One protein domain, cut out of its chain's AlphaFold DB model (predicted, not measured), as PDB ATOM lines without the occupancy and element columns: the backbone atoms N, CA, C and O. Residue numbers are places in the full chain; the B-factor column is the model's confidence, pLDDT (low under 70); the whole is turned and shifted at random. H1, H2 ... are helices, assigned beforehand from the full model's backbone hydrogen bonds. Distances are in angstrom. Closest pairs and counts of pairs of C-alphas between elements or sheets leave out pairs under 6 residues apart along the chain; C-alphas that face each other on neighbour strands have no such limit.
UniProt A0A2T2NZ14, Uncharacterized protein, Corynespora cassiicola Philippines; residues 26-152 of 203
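This is residues 26 to 152 of the 203 residues of an uncharacterized protein of Corynespora cassiicola Philippines (UniProt A0A2T2NZ14). The longest helix, H5, and the hairpin of H6 and H7 stand over H3 in a body of crossed helices, with H4 at one end of H5 and H2 at the beginning of H3. From this body residues 28 to 34 and 36 to 45, mostly of H1, stick out as an arm. The printed part has 127 residues with seven named helices, H1 to H7 in order along the chain, and no named strand; the class is all helix. It is only just compact, close to loose, with a radius of gyration of the C-alphas of 16.5 A and spans of 50 by 40 by 27 A.

H5, residues 87 to 103, is 24.2 A long and begins at C-alpha 87 (-17.539, -8.720, -28.101). H3, residues 57 to 71, measures 21.1 A. H4 holds residues 76 to 82 and is 10.1 A long. H6, residues 121 to 131, is 15.3 A long, and H7, residues 139 to 144, is 8.7 A long and ends at C-alpha 144 (-29.055, 3.762, -38.681). H2, residues 46 to 53, is 10.6 A long. H1, residues 29 to 44, runs 22.7 A from C-alpha 29 (-13.926, -30.011, -66.544).

H5 only just touches H3, with 3 pairs of C-alphas within 8 A, the closest those of Leu 64 and Ala 97 at 6.4 A; they run opposite ways at a steep tilt of 49 degrees. H3 is the hub, touching four helices. H6 touches it at a steep tilt of 60 degrees, the same way, with C-alphas of Val 67 and Ile 131 closest at 6.8 A. H7 touches it with the C-alphas of Ile 60 and Val 139 closest at 6.0 A, about perpendicular at 73 degrees, only just beyond steep. H6 and H7 form a helical hairpin at a shallow tilt of 26 degrees; their closest C-alphas, Ala 121 and Val 140, are 6.1 A apart. H4 touches residues 87 to 90 of H5, the closest C-alphas being those of Ala 80 and Met 90 at 6.0 A. H2 touches residues 57 to 58 of H3, with C-alphas of Leu 50 and Ser 57 closest at 5.3 A. H1 touches no helix, and it and H2 meet only through their link. Every O i to N i+4 pair is within hydrogen-bond range in H1, H2, H3, H4, H5 and H7, and 6 of 7 in H6.

The two C-alphas farthest apart, those of Tyr 28 and Glu 122, are 51.6 A apart. The printed part has no cut. The link from H5 to H6, residues 104 to 120, is long. The mean pLDDT of the printed part is 95.5, and no printed residue is under 70.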
ATOM      1  N   LYS A  26     -18.317 -34.112 -59.022       97.94
ATOM      2  CA  LYS A  26     -18.768 -35.042 -60.071       97.94
ATOM      3  C   LYS A  26     -18.858 -34.405 -61.456       97.94
ATOM      4  O   LYS A  26     -19.068 -35.130 -62.422       97.94
ATOM      5  N   LEU A  27     -18.717 -33.085 -61.551       98.12
ATOM      6  CA  LEU A  27     -18.779 -32.364 -62.815       98.12
ATOM      7  C   LEU A  27     -17.514 -32.603 -63.654       98.12
ATOM      8  O   LEU A  27     -16.378 -32.596 -63.148       98.12
ATOM      9  N   TYR A  28     -17.694 -32.728 -64.965       98.44
ATOM     10  CA  TYR A  28     -16.595 -32.692 -65.924       98.44
ATOM     11  C   TYR A  28     -15.892 -31.327 -65.904       98.44
ATOM     12  O   TYR A  28     -16.366 -30.358 -65.308       98.44
ATOM     13  N   HIS A  29     -14.711 -31.248 -66.521       98.12
ATOM     14  CA  HIS A  29     -13.926 -30.011 -66.544       98.12
ATOM     15  C   HIS A  29     -14.722 -28.833 -67.131       98.12
ATOM     16  O   HIS A  29     -14.819 -27.785 -66.492       98.12
ATOM     17  N   ASP A  30     -15.366 -29.037 -68.281       98.50
ATOM     18  CA  ASP A  30     -16.110 -27.982 -68.978       98.50
ATOM     19  C   ASP A  30     -17.371 -27.556 -68.215       98.50
ATOM     20  O   ASP A  30     -17.691 -26.372 -68.158       98.50
ATOM     21  N   GLU A  31     -18.049 -28.488 -67.540       98.44
ATOM     22  CA  GLU A  31     -19.195 -28.182 -66.673       98.44
ATOM     23  C   GLU A  31     -18.779 -27.336 -65.462       98.44
ATOM     24  O   GLU A  31     -19.501 -26.419 -65.063       98.44
ATOM     25  N   ARG A  32     -17.593 -27.596 -64.893       98.31
ATOM     26  CA  ARG A  32     -17.026 -26.767 -63.820       98.31
ATOM     27  C   ARG A  32     -16.685 -25.368 -64.311       98.31
ATOM     28  O   ARG A  32     -16.972 -24.406 -63.602       98.31
ATOM     29  N   LEU A  33     -16.101 -25.244 -65.504       98.44
ATOM     30  CA  LEU A  33     -15.826 -23.943 -66.118       98.44
ATOM     31  C   LEU A  33     -17.124 -23.180 -66.394       98.44
ATOM     32  O   LEU A  33     -17.235 -22.014 -66.013       98.44
ATOM     33  N   TYR A  34     -18.127 -23.841 -66.973       98.44
ATOM     34  CA  TYR A  34     -19.446 -23.261 -67.200       98.44
ATOM     35  C   TYR A  34     -20.065 -22.753 -65.892       98.44
ATOM     36  O   TYR A  34     -20.419 -21.579 -65.792       98.44
ATOM     37  N   ALA A  35     -20.117 -23.594 -64.854       97.69
ATOM     38  CA  ALA A  35     -20.644 -23.214 -63.547       97.69
ATOM     39  C   ALA A  35     -19.860 -22.049 -62.916       97.69
ATOM     40  O   ALA A  35     -20.460 -21.150 -62.328       97.69
ATOM     41  N   HIS A  36     -18.530 -22.032 -63.060       97.19
ATOM     42  CA  HIS A  36     -17.677 -20.951 -62.568       97.19
ATOM     43  C   HIS A  36     -18.018 -19.610 -63.225       97.19
ATOM     44  O   HIS A  36     -18.276 -18.631 -62.521       97.19
ATOM     45  N   TYR A  37     -18.037 -19.553 -64.558       98.38
ATOM     46  CA  TYR A  37     -18.305 -18.306 -65.271       98.38
ATOM     47  C   TYR A  37     -19.762 -17.861 -65.138       98.38
ATOM     48  O   TYR A  37     -20.002 -16.663 -64.987       98.38
ATOM     49  N   LEU A  38     -20.715 -18.796 -65.089       97.88
ATOM     50  CA  LEU A  38     -22.116 -18.487 -64.803       97.88
ATOM     51  C   LEU A  38     -22.279 -17.877 -63.404       97.88
ATOM     52  O   LEU A  38     -22.955 -16.864 -63.245       97.88
ATOM     53  N   CYS A  39     -21.607 -18.439 -62.395       97.00
ATOM     54  CA  CYS A  39     -21.602 -17.892 -61.039       97.00
ATOM     55  C   CYS A  39     -20.972 -16.490 -60.997       97.00
ATOM     56  O   CYS A  39     -21.547 -15.575 -60.410       97.00
ATOM     57  N   LYS A  40     -19.832 -16.281 -61.675       97.81
ATOM     58  CA  LYS A  40     -19.210 -14.950 -61.786       97.81
ATOM     59  C   LYS A  40     -20.136 -13.930 -62.445       97.81
ATOM     60  O   LYS A  40     -20.206 -12.804 -61.967       97.81
ATOM     61  N   ALA A  41     -20.843 -14.318 -63.506       97.44
ATOM     62  CA  ALA A  41     -21.824 -13.458 -64.160       97.44
ATOM     63  C   ALA A  41     -22.996 -13.123 -63.222       97.44
ATOM     64  O   ALA A  41     -23.385 -11.963 -63.136       97.44
ATOM     65  N   GLY A  42     -23.496 -14.101 -62.458       96.12
ATOM     66  CA  GLY A  42     -24.536 -13.875 -61.451       96.12
ATOM     67  C   GLY A  42     -24.122 -12.856 -60.383       96.12
ATOM     68  O   GLY A  42     -24.854 -11.907 -60.118       96.12
ATOM     69  N   TRP A  43     -22.914 -12.988 -59.826       96.31
ATOM     70  CA  TRP A  43     -22.384 -12.041 -58.833       96.31
ATOM     71  C   TRP A  43     -21.997 -10.675 -59.419       96.31
ATOM     72  O   TRP A  43     -21.953  -9.687 -58.689       96.31
ATOM     73  N   ALA A  44     -21.758 -10.565 -60.728       96.81
ATOM     74  CA  ALA A  44     -21.523  -9.263 -61.358       96.81
ATOM     75  C   ALA A  44     -22.754  -8.337 -61.256       96.81
ATOM     76  O   ALA A  44     -22.605  -7.116 -61.245       96.81
ATOM     77  N   GLY A  45     -23.958  -8.904 -61.112       96.44
ATOM     78  CA  GLY A  45     -25.207  -8.163 -60.925       96.44
ATOM     79  C   GLY A  45     -25.432  -7.602 -59.516       96.44
ATOM     80  O   GLY A  45     -26.399  -6.875 -59.311       96.44
ATOM     81  N   THR A  46     -24.564  -7.883 -58.536       97.38
ATOM     82  CA  THR A  46     -24.765  -7.458 -57.136       97.38
ATOM     83  C   THR A  46     -24.977  -5.953 -56.990       97.38
ATOM     84  O   THR A  46     -25.867  -5.532 -56.257       97.38
ATOM     85  N   ARG A  47     -24.211  -5.127 -57.712       97.19
ATOM     86  CA  ARG A  47     -24.353  -3.660 -57.647       97.19
ATOM     87  C   ARG A  47     -25.687  -3.173 -58.209       97.19
ATOM     88  O   ARG A  47     -26.252  -2.232 -57.667       97.19
ATOM     89  N   ILE A  48     -26.217  -3.857 -59.224       97.00
ATOM     90  CA  ILE A  48     -27.542  -3.563 -59.784       97.00
ATOM     91  C   ILE A  48     -28.608  -3.776 -58.706       97.00
ATOM     92  O   ILE A  48     -29.429  -2.891 -58.489       97.00
ATOM     93  N   ILE A  49     -28.545  -4.902 -57.986       96.50
ATOM     94  CA  ILE A  49     -29.478  -5.203 -56.891       96.50
ATOM     95  C   ILE A  49     -29.358  -4.149 -55.786       96.50
ATOM     96  O   ILE A  49     -30.367  -3.586 -55.382       96.50
ATOM     97  N   LEU A  50     -28.139  -3.809 -55.350       97.50
ATOM     98  CA  LEU A  50     -27.927  -2.783 -54.320       97.50
ATOM     99  C   LEU A  50     -28.561  -1.437 -54.715       97.50
ATOM    100  O   LEU A  50     -29.268  -0.841 -53.908       97.50
ATOM    101  N   HIS A  51     -28.378  -0.996 -55.964       95.94
ATOM    102  CA  HIS A  51     -28.993   0.229 -56.498       95.94
ATOM    103  C   HIS A  51     -30.514   0.155 -56.636       95.94
ATOM    104  O   HIS A  51     -31.169   1.193 -56.659       95.94
ATOM    105  N   GLN A  52     -31.071  -1.046 -56.775       94.50
ATOM    106  CA  GLN A  52     -32.513  -1.288 -56.825       94.50
ATOM    107  C   GLN A  52     -33.129  -1.422 -55.426       94.50
ATOM    108  O   GLN A  52     -34.334  -1.210 -55.276       94.50
ATOM    109  N   THR A  53     -32.324  -1.735 -54.407       94.50
ATOM    110  CA  THR A  53     -32.785  -1.894 -53.026       94.50
ATOM    111  C   THR A  53     -33.001  -0.548 -52.343       94.50
ATOM    112  O   THR A  53     -34.120  -0.251 -51.916       94.50
ATOM    113  N   SER A  54     -31.940   0.253 -52.209       94.25
ATOM    114  CA  SER A  54     -31.977   1.563 -51.549       94.25
ATOM    115  C   SER A  54     -30.796   2.445 -51.981       94.25
ATOM    116  O   SER A  54     -29.755   1.916 -52.381       94.25
ATOM    117  N   PRO A  55     -30.903   3.785 -51.881       93.31
ATOM    118  CA  PRO A  55     -29.780   4.685 -52.161       93.31
ATOM    119  C   PRO A  55     -28.572   4.448 -51.244       93.31
ATOM    120  O   PRO A  55     -27.435   4.717 -51.628       93.31
ATOM    121  N   GLU A  56     -28.805   3.945 -50.030       95.19
ATOM    122  CA  GLU A  56     -27.755   3.720 -49.037       95.19
ATOM    123  C   GLU A  56     -27.027   2.382 -49.238       95.19
ATOM    124  O   GLU A  56     -25.849   2.268 -48.892       95.19
ATOM    125  N   SER A  57     -27.705   1.381 -49.815       97.06
ATOM    126  CA  SER A  57     -27.237  -0.009 -49.901       97.06
ATOM    127  C   SER A  57     -25.829  -0.149 -50.484       97.06
ATOM    128  O   SER A  57     -25.016  -0.898 -49.945       97.06
ATOM    129  N   GLU A  58     -25.489   0.573 -51.553       97.62
ATOM    130  CA  GLU A  58     -24.156   0.449 -52.158       97.62
ATOM    131  C   GLU A  58     -23.037   0.870 -51.196       97.62
ATOM    132  O   GLU A  58     -22.059   0.143 -51.016       97.62
ATOM    133  N   LYS A  59     -23.209   2.011 -50.527       98.12
ATOM    134  CA  LYS A  59     -22.211   2.544 -49.597       98.12
ATOM    135  C   LYS A  59     -22.092   1.676 -48.344       98.12
ATOM    136  O   LYS A  59     -20.991   1.478 -47.834       98.12
ATOM    137  N   ILE A  60     -23.211   1.121 -47.870       98.56
ATOM    138  CA  ILE A  60     -23.213   0.149 -46.770       98.56
ATOM    139  C   ILE A  60     -22.425  -1.098 -47.180       98.56
ATOM    140  O   ILE A  60     -21.544  -1.526 -46.438       98.56
ATOM    141  N   PHE A  61     -22.676  -1.641 -48.375       98.56
ATOM    142  CA  PHE A  61     -21.912  -2.771 -48.901       98.56
ATOM    143  C   PHE A  61     -20.409  -2.465 -48.923       98.56
ATOM    144  O   PHE A  61     -19.618  -3.258 -48.414       98.56
ATOM    145  N   ASP A  62     -20.009  -1.302 -49.443       98.44
ATOM    146  CA  ASP A  62     -18.599  -0.900 -49.490       98.44
ATOM    147  C   ASP A  62     -17.962  -0.799 -48.108       98.44
ATOM    148  O   ASP A  62     -16.855  -1.303 -47.914       98.44
ATOM    149  N   PHE A  63     -18.675  -0.238 -47.131       98.69
ATOM    150  CA  PHE A  63     -18.210  -0.189 -45.749       98.69
ATOM    151  C   PHE A  63     -18.020  -1.588 -45.154       98.69
ATOM    152  O   PHE A  63     -16.960  -1.877 -44.603       98.69
ATOM    153  N   LEU A  64     -18.993  -2.492 -45.314       98.44
ATOM    154  CA  LEU A  64     -18.886  -3.861 -44.800       98.44
ATOM    155  C   LEU A  64     -17.705  -4.619 -45.426       98.44
ATOM    156  O   LEU A  64     -16.956  -5.309 -44.728       98.44
ATOM    157  N   ILE A  65     -17.504  -4.465 -46.737       97.75
ATOM    158  CA  ILE A  65     -16.364  -5.061 -47.440       97.75
ATOM    159  C   ILE A  65     -15.043  -4.425 -46.990       97.75
ATOM    160  O   ILE A  65     -14.063  -5.151 -46.812       97.75
ATOM    161  N   ALA A  66     -14.996  -3.108 -46.781       98.19
ATOM    162  CA  ALA A  66     -13.814  -2.409 -46.285       98.19
ATOM    163  C   ALA A  66     -13.429  -2.878 -44.877       98.19
ATOM    164  O   ALA A  66     -12.268  -3.216 -44.651       98.19
ATOM    165  N   VAL A  67     -14.401  -3.016 -43.968       97.69
ATOM    166  CA  VAL A  67     -14.178  -3.562 -42.621       97.69
ATOM    167  C   VAL A  67     -13.642  -4.988 -42.682       97.69
ATOM    168  O   VAL A  67     -12.639  -5.294 -42.038       97.69
ATOM    169  N   ASN A  68     -14.237  -5.859 -43.501       96.75
ATOM    170  CA  ASN A  68     -13.741  -7.228 -43.650       96.75
ATOM    171  C   ASN A  68     -12.316  -7.275 -44.239       96.75
ATOM    172  O   ASN A  68     -11.500  -8.088 -43.805       96.75
ATOM    173  N   LYS A  69     -11.987  -6.391 -45.191       96.69
ATOM    174  CA  LYS A  69     -10.627  -6.267 -45.744       96.69
ATOM    175  C   LYS A  69      -9.624  -5.763 -44.705       96.69
ATOM    176  O   LYS A  69      -8.543  -6.330 -44.605       96.69
ATOM    177  N   HIS A  70      -9.981  -4.739 -43.930       95.69
ATOM    178  CA  HIS A  70      -9.141  -4.183 -42.865       95.69
ATOM    179  C   HIS A  70      -8.910  -5.192 -41.729       95.69
ATOM    180  O   HIS A  70      -7.822  -5.273 -41.154       95.69
ATOM    181  N   ARG A  71      -9.923  -6.005 -41.408       95.69
ATOM    182  CA  ARG A  71      -9.772  -7.129 -40.479       95.69
ATOM    183  C   ARG A  71      -8.724  -8.120 -40.993       95.69
ATOM    184  O   ARG A  71      -7.872  -8.555 -40.219       95.69
ATOM    185  N   GLY A  72      -8.790  -8.463 -42.281       94.75
ATOM    186  CA  GLY A  72      -7.968  -9.505 -42.886       94.75
ATOM    187  C   GLY A  72      -8.267 -10.872 -42.266       94.75
ATOM    188  O   GLY A  72      -9.434 -11.226 -42.042       94.75
ATOM    189  N   ASP A  73      -7.203 -11.607 -41.947       93.38
ATOM    190  CA  ASP A  73      -7.269 -12.947 -41.348       93.38
ATOM    191  C   ASP A  73      -7.497 -12.932 -39.826       93.38
ATOM    192  O   ASP A  73      -7.691 -13.986 -39.218       93.38
ATOM    193  N   ARG A  74      -7.499 -11.746 -39.201       93.38
ATOM    194  CA  ARG A  74      -7.745 -11.591 -37.762       93.38
ATOM    195  C   ARG A  74      -9.151 -12.043 -37.391       93.38
ATOM    196  O   ARG A  74     -10.108 -11.857 -38.149       93.38
ATOM    197  N   ILE A  75      -9.301 -12.581 -36.184       93.50
ATOM    198  CA  ILE A  75     -10.628 -12.861 -35.631       93.50
ATOM    199  C   ILE A  75     -11.334 -11.552 -35.252       93.50
ATOM    200  O   ILE A  75     -10.699 -10.549 -34.930       93.50
ATOM    201  N   TRP A  76     -12.669 -11.555 -35.247       94.56
ATOM    202  CA  TRP A  76     -13.469 -10.355 -34.961       94.56
ATOM    203  C   TRP A  76     -13.176  -9.711 -33.598       94.56
ATOM    204  O   TRP A  76     -13.246  -8.492 -33.482       94.56
ATOM    205  N   ASN A  77     -12.798 -10.504 -32.589       93.12
ATOM    206  CA  ASN A  77     -12.462  -9.996 -31.254       93.12
ATOM    207  C   ASN A  77     -11.206  -9.113 -31.240       93.12
ATOM    208  O   ASN A  77     -11.127  -8.196 -30.432       93.12
ATOM    209  N   GLU A  78     -10.242  -9.364 -32.129       94.00
ATOM    210  CA  GLU A  78      -9.041  -8.528 -32.236       94.00
ATOM    211  C   GLU A  78      -9.395  -7.157 -32.816       94.00
ATOM    212  O   GLU A  78      -9.044  -6.135 -32.236       94.00
ATOM    213  N   LEU A  79     -10.189  -7.121 -33.894       94.81
ATOM    214  CA  LEU A  79     -10.692  -5.860 -34.447       94.81
ATOM    215  C   LEU A  79     -11.575  -5.101 -33.443       94.81
ATOM    216  O   LEU A  79     -11.554  -3.872 -33.405       94.81
ATOM    217  N   ALA A  80     -12.354  -5.821 -32.630       95.81
ATOM    218  CA  ALA A  80     -13.182  -5.210 -31.595       95.81
ATOM    219  C   ALA A  80     -12.321  -4.456 -30.576       95.81
ATOM    220  O   ALA A  80     -12.633  -3.313 -30.251       95.81
ATOM    221  N   ALA A  81     -11.209  -5.055 -30.140       94.62
ATOM    222  CA  ALA A  81     -10.267  -4.418 -29.226       94.62
ATOM    223  C   ALA A  81      -9.661  -3.137 -29.827       94.62
ATOM    224  O   ALA A  81      -9.679  -2.099 -29.165       94.62
ATOM    225  N   ASP A  82      -9.220  -3.178 -31.089       93.25
ATOM    226  CA  ASP A  82      -8.675  -2.004 -31.793       93.25
ATOM    227  C   ASP A  82      -9.687  -0.853 -31.873       93.25
ATOM    228  O   ASP A  82      -9.335   0.318 -31.742       93.25
ATOM    229  N   CYS A  83     -10.966  -1.189 -32.056       95.12
ATOM    230  CA  CYS A  83     -12.052  -0.221 -32.157       95.12
ATOM    231  C   CYS A  83     -12.656   0.159 -30.797       95.12
ATOM    232  O   CYS A  83     -13.632   0.903 -30.767       95.12
ATOM    233  N   SER A  84     -12.127  -0.345 -29.674       96.44
ATOM    234  CA  SER A  84     -12.724  -0.163 -28.339       96.44
ATOM    235  C   SER A  84     -14.208  -0.572 -28.279       96.44
ATOM    236  O   SER A  84     -15.047   0.130 -27.707       96.44
ATOM    237  N   LEU A  85     -14.527  -1.709 -28.902       97.50
ATOM    238  CA  LEU A  85     -15.838  -2.351 -28.900       97.50
ATOM    239  C   LEU A  85     -15.812  -3.619 -28.044       97.50
ATOM    240  O   LEU A  85     -14.833  -4.367 -28.026       97.50
ATOM    241  N   SER A  86     -16.921  -3.894 -27.366       97.06
ATOM    242  CA  SER A  86     -17.142  -5.174 -26.701       97.06
ATOM    243  C   SER A  86     -17.366  -6.296 -27.722       97.06
ATOM    244  O   SER A  86     -17.735  -6.064 -28.878       97.06
ATOM    245  N   THR A  87     -17.197  -7.546 -27.284       95.00
ATOM    246  CA  THR A  87     -17.539  -8.720 -28.101       95.00
ATOM    247  C   THR A  87     -19.005  -8.705 -28.536       95.00
ATOM    248  O   THR A  87     -19.299  -9.056 -29.673       95.00
ATOM    249  N   GLU A  88     -19.917  -8.255 -27.671       95.12
ATOM    250  CA  GLU A  88     -21.347  -8.157 -27.980       95.12
ATOM    251  C   GLU A  88     -21.628  -7.090 -29.047       95.12
ATOM    252  O   GLU A  88     -22.333  -7.361 -30.015       95.12
ATOM    253  N   GLN A  89     -21.003  -5.913 -28.948       96.75
ATOM    254  CA  GLN A  89     -21.120  -4.856 -29.960       96.75
ATOM    255  C   GLN A  89     -20.592  -5.318 -31.324       96.75
ATOM    256  O   GLN A  89     -21.226  -5.095 -32.358       96.75
ATOM    257  N   MET A  90     -19.451  -6.013 -31.334       96.56
ATOM    258  CA  MET A  90     -18.904  -6.601 -32.557       96.56
ATOM    259  C   MET A  90     -19.801  -7.720 -33.107       96.56
ATOM    260  O   MET A  90     -19.974  -7.847 -34.321       96.56
ATOM    261  N   GLN A  91     -20.427  -8.514 -32.238       95.12
ATOM    262  CA  GLN A  91     -21.423  -9.495 -32.653       95.12
ATOM    263  C   GLN A  91     -22.631  -8.806 -33.304       95.12
ATOM    264  O   GLN A  91     -23.049  -9.232 -34.376       95.12
ATOM    265  N   SER A  92     -23.131  -7.696 -32.751       95.94
ATOM    266  CA  SER A  92     -24.229  -6.931 -33.360       95.94
ATOM    267  C   SER A  92     -23.881  -6.412 -34.749       95.94
ATOM    268  O   SER A  92     -24.686  -6.522 -35.677       95.94
ATOM    269  N   PHE A  93     -22.662  -5.895 -34.917       97.19
ATOM    270  CA  PHE A  93     -22.160  -5.475 -36.222       97.19
ATOM    271  C   PHE A  93     -22.097  -6.642 -37.214       97.19
ATOM    272  O   PHE A  93     -22.599  -6.542 -38.333       97.19
ATOM    273  N   THR A  94     -21.501  -7.765 -36.812       95.94
ATOM    274  CA  THR A  94     -21.305  -8.921 -37.700       95.94
ATOM    275  C   THR A  94     -22.609  -9.639 -38.043       95.94
ATOM    276  O   THR A  94     -22.762 -10.082 -39.183       95.94
ATOM    277  N   SER A  95     -23.582  -9.684 -37.128       95.69
ATOM    278  CA  SER A  95     -24.939 -10.171 -37.400       95.69
ATOM    279  C   SER A  95     -25.652  -9.293 -38.429       95.69
ATOM    280  O   SER A  95     -26.181  -9.814 -39.415       95.69
ATOM    281  N   TYR A  96     -25.589  -7.962 -38.280       97.12
ATOM    282  CA  TYR A  96     -26.100  -7.043 -39.301       97.12
ATOM    283  C   TYR A  96     -25.407  -7.255 -40.651       97.12
ATOM    284  O   TYR A  96     -26.082  -7.396 -41.669       97.12
ATOM    285  N   ALA A  97     -24.074  -7.334 -40.664       97.12
ATOM    286  CA  ALA A  97     -23.301  -7.521 -41.886       97.12
ATOM    287  C   ALA A  97     -23.679  -8.822 -42.610       97.12
ATOM    288  O   ALA A  97     -23.890  -8.821 -43.822       97.12
ATOM    289  N   GLY A  98     -23.817  -9.928 -41.871       95.38
ATOM    290  CA  GLY A  98     -24.242 -11.214 -42.421       95.38
ATOM    291  C   GLY A  98     -25.639 -11.154 -43.037       95.38
ATOM    292  O   GLY A  98     -25.845 -11.640 -44.149       95.38
ATOM    293  N   MET A  99     -26.588 -10.508 -42.357       95.44
ATOM    294  CA  MET A  99     -27.950 -10.339 -42.868       95.44
ATOM    295  C   MET A  99     -28.015  -9.432 -44.095       95.44
ATOM    296  O   MET A  99     -28.669  -9.792 -45.074       95.44
ATOM    297  N   PHE A 100     -27.312  -8.298 -44.066       97.25
ATOM    298  CA  PHE A 100     -27.212  -7.376 -45.193       97.25
ATOM    299  C   PHE A 100     -26.654  -8.084 -46.432       97.25
ATOM    300  O   PHE A 100     -27.251  -8.048 -47.506       97.25
ATOM    301  N   LEU A 101     -25.530  -8.793 -46.280       96.69
ATOM    302  CA  LEU A 101     -24.884  -9.502 -47.387       96.69
ATOM    303  C   LEU A 101     -25.739 -10.666 -47.905       96.69
ATOM    304  O   LEU A 101     -25.730 -10.933 -49.104       96.69
ATOM    305  N   SER A 102     -26.506 -11.327 -47.033       94.81
ATOM    306  CA  SER A 102     -27.430 -12.393 -47.437       94.81
ATOM    307  C   SER A 102     -28.635 -11.877 -48.228       94.81
ATOM    308  O   SER A 102     -29.158 -12.623 -49.052       94.81
ATOM    309  N   ASN A 103     -29.092 -10.649 -47.971       95.31
ATOM    310  CA  ASN A 103     -30.197 -10.022 -48.705       95.31
ATOM    311  C   ASN A 103     -29.717  -9.157 -49.883       95.31
ATOM    312  O   ASN A 103     -30.536  -8.749 -50.699       95.31
ATOM    313  N   ILE A 104     -28.408  -8.891 -49.994       96.38
ATOM    314  CA  ILE A 104     -27.826  -7.932 -50.949       96.38
ATOM    315  C   ILE A 104     -28.483  -6.549 -50.767       96.38
ATOM    316  O   ILE A 104     -28.929  -5.895 -51.712       96.38
ATOM    317  N   GLY A 105     -28.580  -6.116 -49.510       96.69
ATOM    318  CA  GLY A 105     -29.276  -4.887 -49.162       96.69
ATOM    319  C   GLY A 105     -29.743  -4.823 -47.713       96.69
ATOM    320  O   GLY A 105     -29.671  -5.793 -46.960       96.69
ATOM    321  N   ASP A 106     -30.242  -3.654 -47.334       95.75
ATOM    322  CA  ASP A 106     -30.744  -3.288 -46.001       95.75
ATOM    323  C   ASP A 106     -32.245  -3.573 -45.798       95.75
ATOM    324  O   ASP A 106     -32.835  -3.167 -44.795       95.75
ATOM    325  N   HIS A 107     -32.872  -4.274 -46.741       94.69
ATOM    326  CA  HIS A 107     -34.268  -4.689 -46.674       94.69
ATOM    327  C   HIS A 107     -34.370  -6.210 -46.745       94.69
ATOM    328  O   HIS A 107     -33.607  -6.868 -47.453       94.69
ATOM    329  N   TYR A 108     -35.321  -6.784 -46.010       90.94
ATOM    330  CA  TYR A 108     -35.647  -8.197 -46.149       90.94
ATOM    331  C   TYR A 108     -36.208  -8.458 -47.547       90.94
ATOM    332  O   TYR A 108     -37.150  -7.782 -47.966       90.94
ATOM    333  N   GLY A 109     -35.673  -9.466 -48.243       82.31
ATOM    334  CA  GLY A 109     -36.201  -9.870 -49.550       82.31
ATOM    335  C   GLY A 109     -37.687 -10.255 -49.495       82.31
ATOM    336  O   GLY A 109     -38.435  -9.999 -50.434       82.31
ATOM    337  N   GLU A 110     -38.141 -10.807 -48.366       78.69
ATOM    338  CA  GLU A 110     -39.561 -11.018 -48.086       78.69
ATOM    339  C   GLU A 110     -40.168  -9.791 -47.389       78.69
ATOM    340  O   GLU A 110     -39.688  -9.327 -46.355       78.69
ATOM    341  N   GLY A 111     -41.250  -9.254 -47.955       82.25
ATOM    342  CA  GLY A 111     -41.996  -8.133 -47.377       82.25
ATOM    343  C   GLY A 111     -41.358  -6.753 -47.570       82.25
ATOM    344  O   GLY A 111     -42.042  -5.751 -47.339       82.25
ATOM    345  N   GLY A 112     -40.099  -6.687 -48.023       88.19
ATOM    346  CA  GLY A 112     -39.405  -5.442 -48.352       88.19
ATOM    347  C   GLY A 112     -39.205  -4.534 -47.143       88.19
ATOM    348  O   GLY A 112     -39.137  -3.324 -47.302       88.19
ATOM    349  N   GLN A 113     -39.198  -5.079 -45.930       92.31
ATOM    350  CA  GLN A 113     -39.084  -4.306 -44.694       92.31
ATOM    351  C   GLN A 113     -37.611  -3.959 -44.432       92.31
ATOM    352  O   GLN A 113     -36.762  -4.848 -44.462       92.31
ATOM    353  N   ARG A 114     -37.311  -2.689 -44.148       94.12
ATOM    354  CA  ARG A 114     -35.961  -2.230 -43.788       94.12
ATOM    355  C   ARG A 114     -35.556  -2.784 -42.429       94.12
ATOM    356  O   ARG A 114     -36.401  -2.864 -41.531       94.12
ATOM    357  N   PHE A 115     -34.279  -3.112 -42.261       95.19
ATOM    358  CA  PHE A 115     -33.685  -3.439 -40.967       95.19
ATOM    359  C   PHE A 115     -32.393  -2.654 -40.720       95.19
ATOM    360  O   PHE A 115     -31.590  -2.447 -41.627       95.19
ATOM    361  N   ILE A 116     -32.174  -2.249 -39.469       96.25
ATOM    362  CA  ILE A 116     -30.986  -1.494 -39.042       96.25
ATOM    363  C   ILE A 116     -30.128  -2.302 -38.048       96.25
ATOM    364  O   ILE A 116     -30.623  -3.264 -37.447       96.25
ATOM    365  N   PRO A 117     -28.838  -1.971 -37.857       96.31
ATOM    366  CA  PRO A 117     -27.993  -2.654 -36.880       96.31
ATOM    367  C   PRO A 117     -28.510  -2.477 -35.444       96.31
ATOM    368  O   PRO A 117     -28.946  -1.389 -35.073       96.31
ATOM    369  N   GLN A 118     -28.372  -3.505 -34.598       95.38
ATOM    370  CA  GLN A 118     -28.497  -3.373 -33.132       95.38
ATOM    371  C   GLN A 118     -27.215  -2.787 -32.528       95.38
ATOM    372  O   GLN A 118     -26.602  -3.367 -31.633       95.38
ATOM    373  N   LEU A 119     -26.752  -1.675 -33.092       95.81
ATOM    374  CA  LEU A 119     -25.504  -1.034 -32.708       95.81
ATOM    375  C   LEU A 119     -25.656   0.486 -32.849       95.81
ATOM    376  O   LEU A 119     -26.037   0.949 -33.929       95.81
ATOM    377  N   PRO A 120     -25.383   1.276 -31.795       95.88
ATOM    378  CA  PRO A 120     -25.457   2.729 -31.865       95.88
ATOM    379  C   PRO A 120     -24.530   3.314 -32.935       95.88
ATOM    380  O   PRO A 120     -23.441   2.799 -33.192       95.88
ATOM    381  N   ALA A 121     -24.929   4.453 -33.503       97.44
ATOM    382  CA  ALA A 121     -24.135   5.167 -34.503       97.44
ATOM    383  C   ALA A 121     -22.708   5.484 -34.017       97.44
ATOM    384  O   ALA A 121     -21.764   5.407 -34.795       97.44
ATOM    385  N   GLU A 122     -22.531   5.815 -32.735       97.75
ATOM    386  CA  GLU A 122     -21.213   6.069 -32.134       97.75
ATOM    387  C   GLU A 122     -20.273   4.862 -32.267       97.75
ATOM    388  O   GLU A 122     -19.114   5.015 -32.648       97.75
ATOM    389  N   ASP A 123     -20.777   3.654 -32.031       97.94
ATOM    390  CA  ASP A 123     -19.979   2.434 -32.114       97.94
ATOM    391  C   ASP A 123     -19.667   2.051 -33.567       97.94
ATOM    392  O   ASP A 123     -18.557   1.611 -33.870       97.94
ATOM    393  N   ILE A 124     -20.600   2.289 -34.494       97.94
ATOM    394  CA  ILE A 124     -20.341   2.126 -35.934       97.94
ATOM    395  C   ILE A 124     -19.288   3.145 -36.403       97.94
ATOM    396  O   ILE A 124     -18.423   2.812 -37.214       97.94
ATOM    397  N   ASN A 125     -19.298   4.370 -35.866       97.69
ATOM    398  CA  ASN A 125     -18.288   5.382 -36.181       97.69
ATOM    399  C   ASN A 125     -16.877   4.967 -35.740       97.69
ATOM    400  O   ASN A 125     -15.922   5.299 -36.437       97.69
ATOM    401  N   LYS A 126     -16.719   4.203 -34.650       97.56
ATOM    402  CA  LYS A 126     -15.407   3.652 -34.253       97.56
ATOM    403  C   LYS A 126     -14.839   2.724 -35.330       97.56
ATOM    404  O   LYS A 126     -13.659   2.813 -35.655       97.56
ATOM    405  N   LEU A 127     -15.691   1.896 -35.942       97.06
ATOM    406  CA  LEU A 127     -15.314   1.065 -37.091       97.06
ATOM    407  C   LEU A 127     -15.005   1.918 -38.324       97.06
ATOM    408  O   LEU A 127     -14.006   1.682 -38.989       97.06
ATOM    409  N   LEU A 128     -15.823   2.927 -38.631       96.81
ATOM    410  CA  LEU A 128     -15.560   3.825 -39.759       96.81
ATOM    411  C   LEU A 128     -14.223   4.567 -39.606       96.81
ATOM    412  O   LEU A 128     -13.498   4.734 -40.586       96.81
ATOM    413  N   HIS A 129     -13.873   4.958 -38.381       96.06
ATOM    414  CA  HIS A 129     -12.638   5.676 -38.089       96.06
ATOM    415  C   HIS A 129     -11.384   4.861 -38.426       96.06
ATOM    416  O   HIS A 129     -10.450   5.415 -38.993       96.06
ATOM    417  N   VAL A 130     -11.372   3.550 -38.154       94.56
ATOM    418  CA  VAL A 130     -10.219   2.695 -38.505       94.56
ATOM    419  C   VAL A 130     -10.107   2.411 -40.008       94.56
ATOM    420  O   VAL A 130      -9.043   2.010 -40.478       94.56
ATOM    421  N   ILE A 131     -11.190   2.610 -40.769       95.31
ATOM    422  CA  ILE A 131     -11.186   2.482 -42.234       95.31
ATOM    423  C   ILE A 131     -10.652   3.742 -42.915       95.31
ATOM    424  O   ILE A 131     -10.015   3.613 -43.956       95.31
ATOM    425  N   ASP A 132     -10.904   4.919 -42.336       92.50
ATOM    426  CA  ASP A 132     -10.403   6.216 -42.811       92.50
ATOM    427  C   ASP A 132     -10.633   6.449 -44.321       92.50
ATOM    428  O   ASP A 132      -9.707   6.608 -45.118       92.50
ATOM    429  N   SER A 133     -11.904   6.425 -44.742       94.19
ATOM    430  CA  SER A 133     -12.310   6.637 -46.140       94.19
ATOM    431  C   SER A 133     -13.392   7.707 -46.249       94.19
ATOM    432  O   SER A 133     -14.457   7.612 -45.634       94.19
ATOM    433  N   LYS A 134     -13.130   8.721 -47.083       93.12
ATOM    434  CA  LYS A 134     -14.069   9.823 -47.361       93.12
ATOM    435  C   LYS A 134     -15.247   9.374 -48.217       93.12
ATOM    436  O   LYS A 134     -16.339   9.915 -48.105       93.12
ATOM    437  N   GLU A 135     -15.052   8.354 -49.044       95.06
ATOM    438  CA  GLU A 135     -16.088   7.764 -49.894       95.06
ATOM    439  C   GLU A 135     -17.230   7.158 -49.057       95.06
ATOM    440  O   GLU A 135     -18.370   7.053 -49.516       95.06
ATOM    441  N   LEU A 136     -16.934   6.809 -47.802       96.88
ATOM    442  CA  LEU A 136     -17.882   6.270 -46.833       96.88
ATOM    443  C   LEU A 136     -18.561   7.346 -45.974       96.88
ATOM    444  O   LEU A 136     -19.317   7.017 -45.058       96.88
ATOM    445  N   GLU A 137     -18.364   8.632 -46.272       94.38
ATOM    446  CA  GLU A 137     -19.060   9.709 -45.574       94.38
ATOM    447  C   GLU A 137     -20.586   9.517 -45.639       94.38
ATOM    448  O   GLU A 137     -21.169   9.194 -46.682       94.38
ATOM    449  N   GLY A 138     -21.245   9.671 -44.491       95.69
ATOM    450  CA  GLY A 138     -22.686   9.470 -44.345       95.69
ATOM    451  C   GLY A 138     -23.141   8.007 -44.262       95.69
ATOM    452  O   GLY A 138     -24.329   7.782 -44.033       95.69
ATOM    453  N   VAL A 139     -22.246   7.009 -44.377       98.12
ATOM    454  CA  VAL A 139     -22.645   5.587 -44.314       98.12
ATOM    455  C   VAL A 139     -23.344   5.242 -43.002       98.12
ATOM    456  O   VAL A 139     -24.370   4.570 -43.019       98.12
ATOM    457  N   VAL A 140     -22.859   5.771 -41.874       97.94
ATOM    458  CA  VAL A 140     -23.454   5.510 -40.554       97.94
ATOM    459  C   VAL A 140     -24.880   6.040 -40.484       97.94
ATOM    460  O   VAL A 140     -25.768   5.324 -40.032       97.94
ATOM    461  N   SER A 141     -25.122   7.249 -41.005       97.06
ATOM    462  CA  SER A 141     -26.471   7.817 -41.075       97.06
ATOM    463  C   SER A 141     -27.399   6.934 -41.909       97.06
ATOM    464  O   SER A 141     -28.507   6.651 -41.464       97.06
ATOM    465  N   GLY A 142     -26.929   6.431 -43.056       95.56
ATOM    466  CA  GLY A 142     -27.690   5.490 -43.878       95.56
ATOM    467  C   GLY A 142     -27.989   4.170 -43.161       95.56
ATOM    468  O   GLY A 142     -29.123   3.702 -43.179       95.56
ATOM    469  N   MET A 143     -27.010   3.594 -42.460       97.06
ATOM    470  CA  MET A 143     -27.183   2.335 -41.722       97.06
ATOM    471  C   MET A 143     -28.183   2.446 -40.571       97.06
ATOM    472  O   MET A 143     -28.894   1.484 -40.295       97.06
ATOM    473  N   THR A 144     -28.223   3.586 -39.881       95.94
ATOM    474  CA  THR A 144     -29.055   3.762 -38.681       95.94
ATOM    475  C   THR A 144     -30.385   4.456 -38.950       95.94
ATOM    476  O   THR A 144     -31.205   4.543 -38.041       95.94
ATOM    477  N   ASN A 145     -30.613   4.970 -40.162       93.12
ATOM    478  CA  ASN A 145     -31.889   5.578 -40.524       93.12
ATOM    479  C   ASN A 145     -32.966   4.483 -40.657       93.12
ATOM    480  O   ASN A 145     -32.822   3.597 -41.504       93.12
ATOM    481  N   PRO A 146     -34.042   4.514 -39.848       91.19
ATOM    482  CA  PRO A 146     -35.109   3.522 -39.934       91.19
ATOM    483  C   PRO A 146     -36.093   3.786 -41.081       91.19
ATOM    484  O   PRO A 146     -36.968   2.957 -41.326       91.19
ATOM    485  N   LEU A 147     -35.976   4.934 -41.755       90.69
ATOM    486  CA  LEU A 147     -36.826   5.353 -42.859       90.69
ATOM    487  C   LEU A 147     -36.105   5.225 -44.214       90.69
ATOM    488  O   LEU A 147     -34.906   5.498 -44.286       90.69
ATOM    489  N   PRO A 148     -36.832   4.887 -45.295       90.38
ATOM    490  CA  PRO A 148     -38.215   4.394 -45.303       90.38
ATOM    491  C   PRO A 148     -38.319   3.036 -44.594       90.38
ATOM    492  O   PRO A 148     -37.393   2.230 -44.643       90.38
ATOM    493  N   TYR A 149     -39.446   2.758 -43.935       88.31
ATOM    494  CA  TYR A 149     -39.609   1.504 -43.191       88.31
ATOM    495  C   TYR A 149     -39.711   0.302 -44.127       88.31
ATOM    496  O   TYR A 149     -39.401  -0.819 -43.734       88.31
ATOM    497  N   ARG A 150     -40.189   0.504 -45.355       89.69
ATOM    498  CA  ARG A 150     -40.373  -0.574 -46.321       89.69
ATOM    499  C   ARG A 150     -40.237  -0.094 -47.756       89.69
ATOM    500  O   ARG A 150     -40.484   1.070 -48.067       89.69
ATOM    501  N   GLN A 151     -39.973  -1.042 -48.637       90.12
ATOM    502  CA  GLN A 151     -40.080  -0.844 -50.067       90.12
ATOM    503  C   GLN A 151     -41.545  -0.711 -50.495       90.12
ATOM    504  O   GLN A 151     -42.421  -1.441 -50.016       90.12
ATOM    505  N   GLY A 152     -41.815   0.229 -51.398       88.19
ATOM    506  CA  GLY A 152     -43.152   0.469 -51.933       88.19
ATOM    507  C   GLY A 152     -43.241   1.714 -52.811       88.19
ATOM    508  O   GLY A 152     -42.254   2.418 -53.016       88.19
TER     509      GLY A 152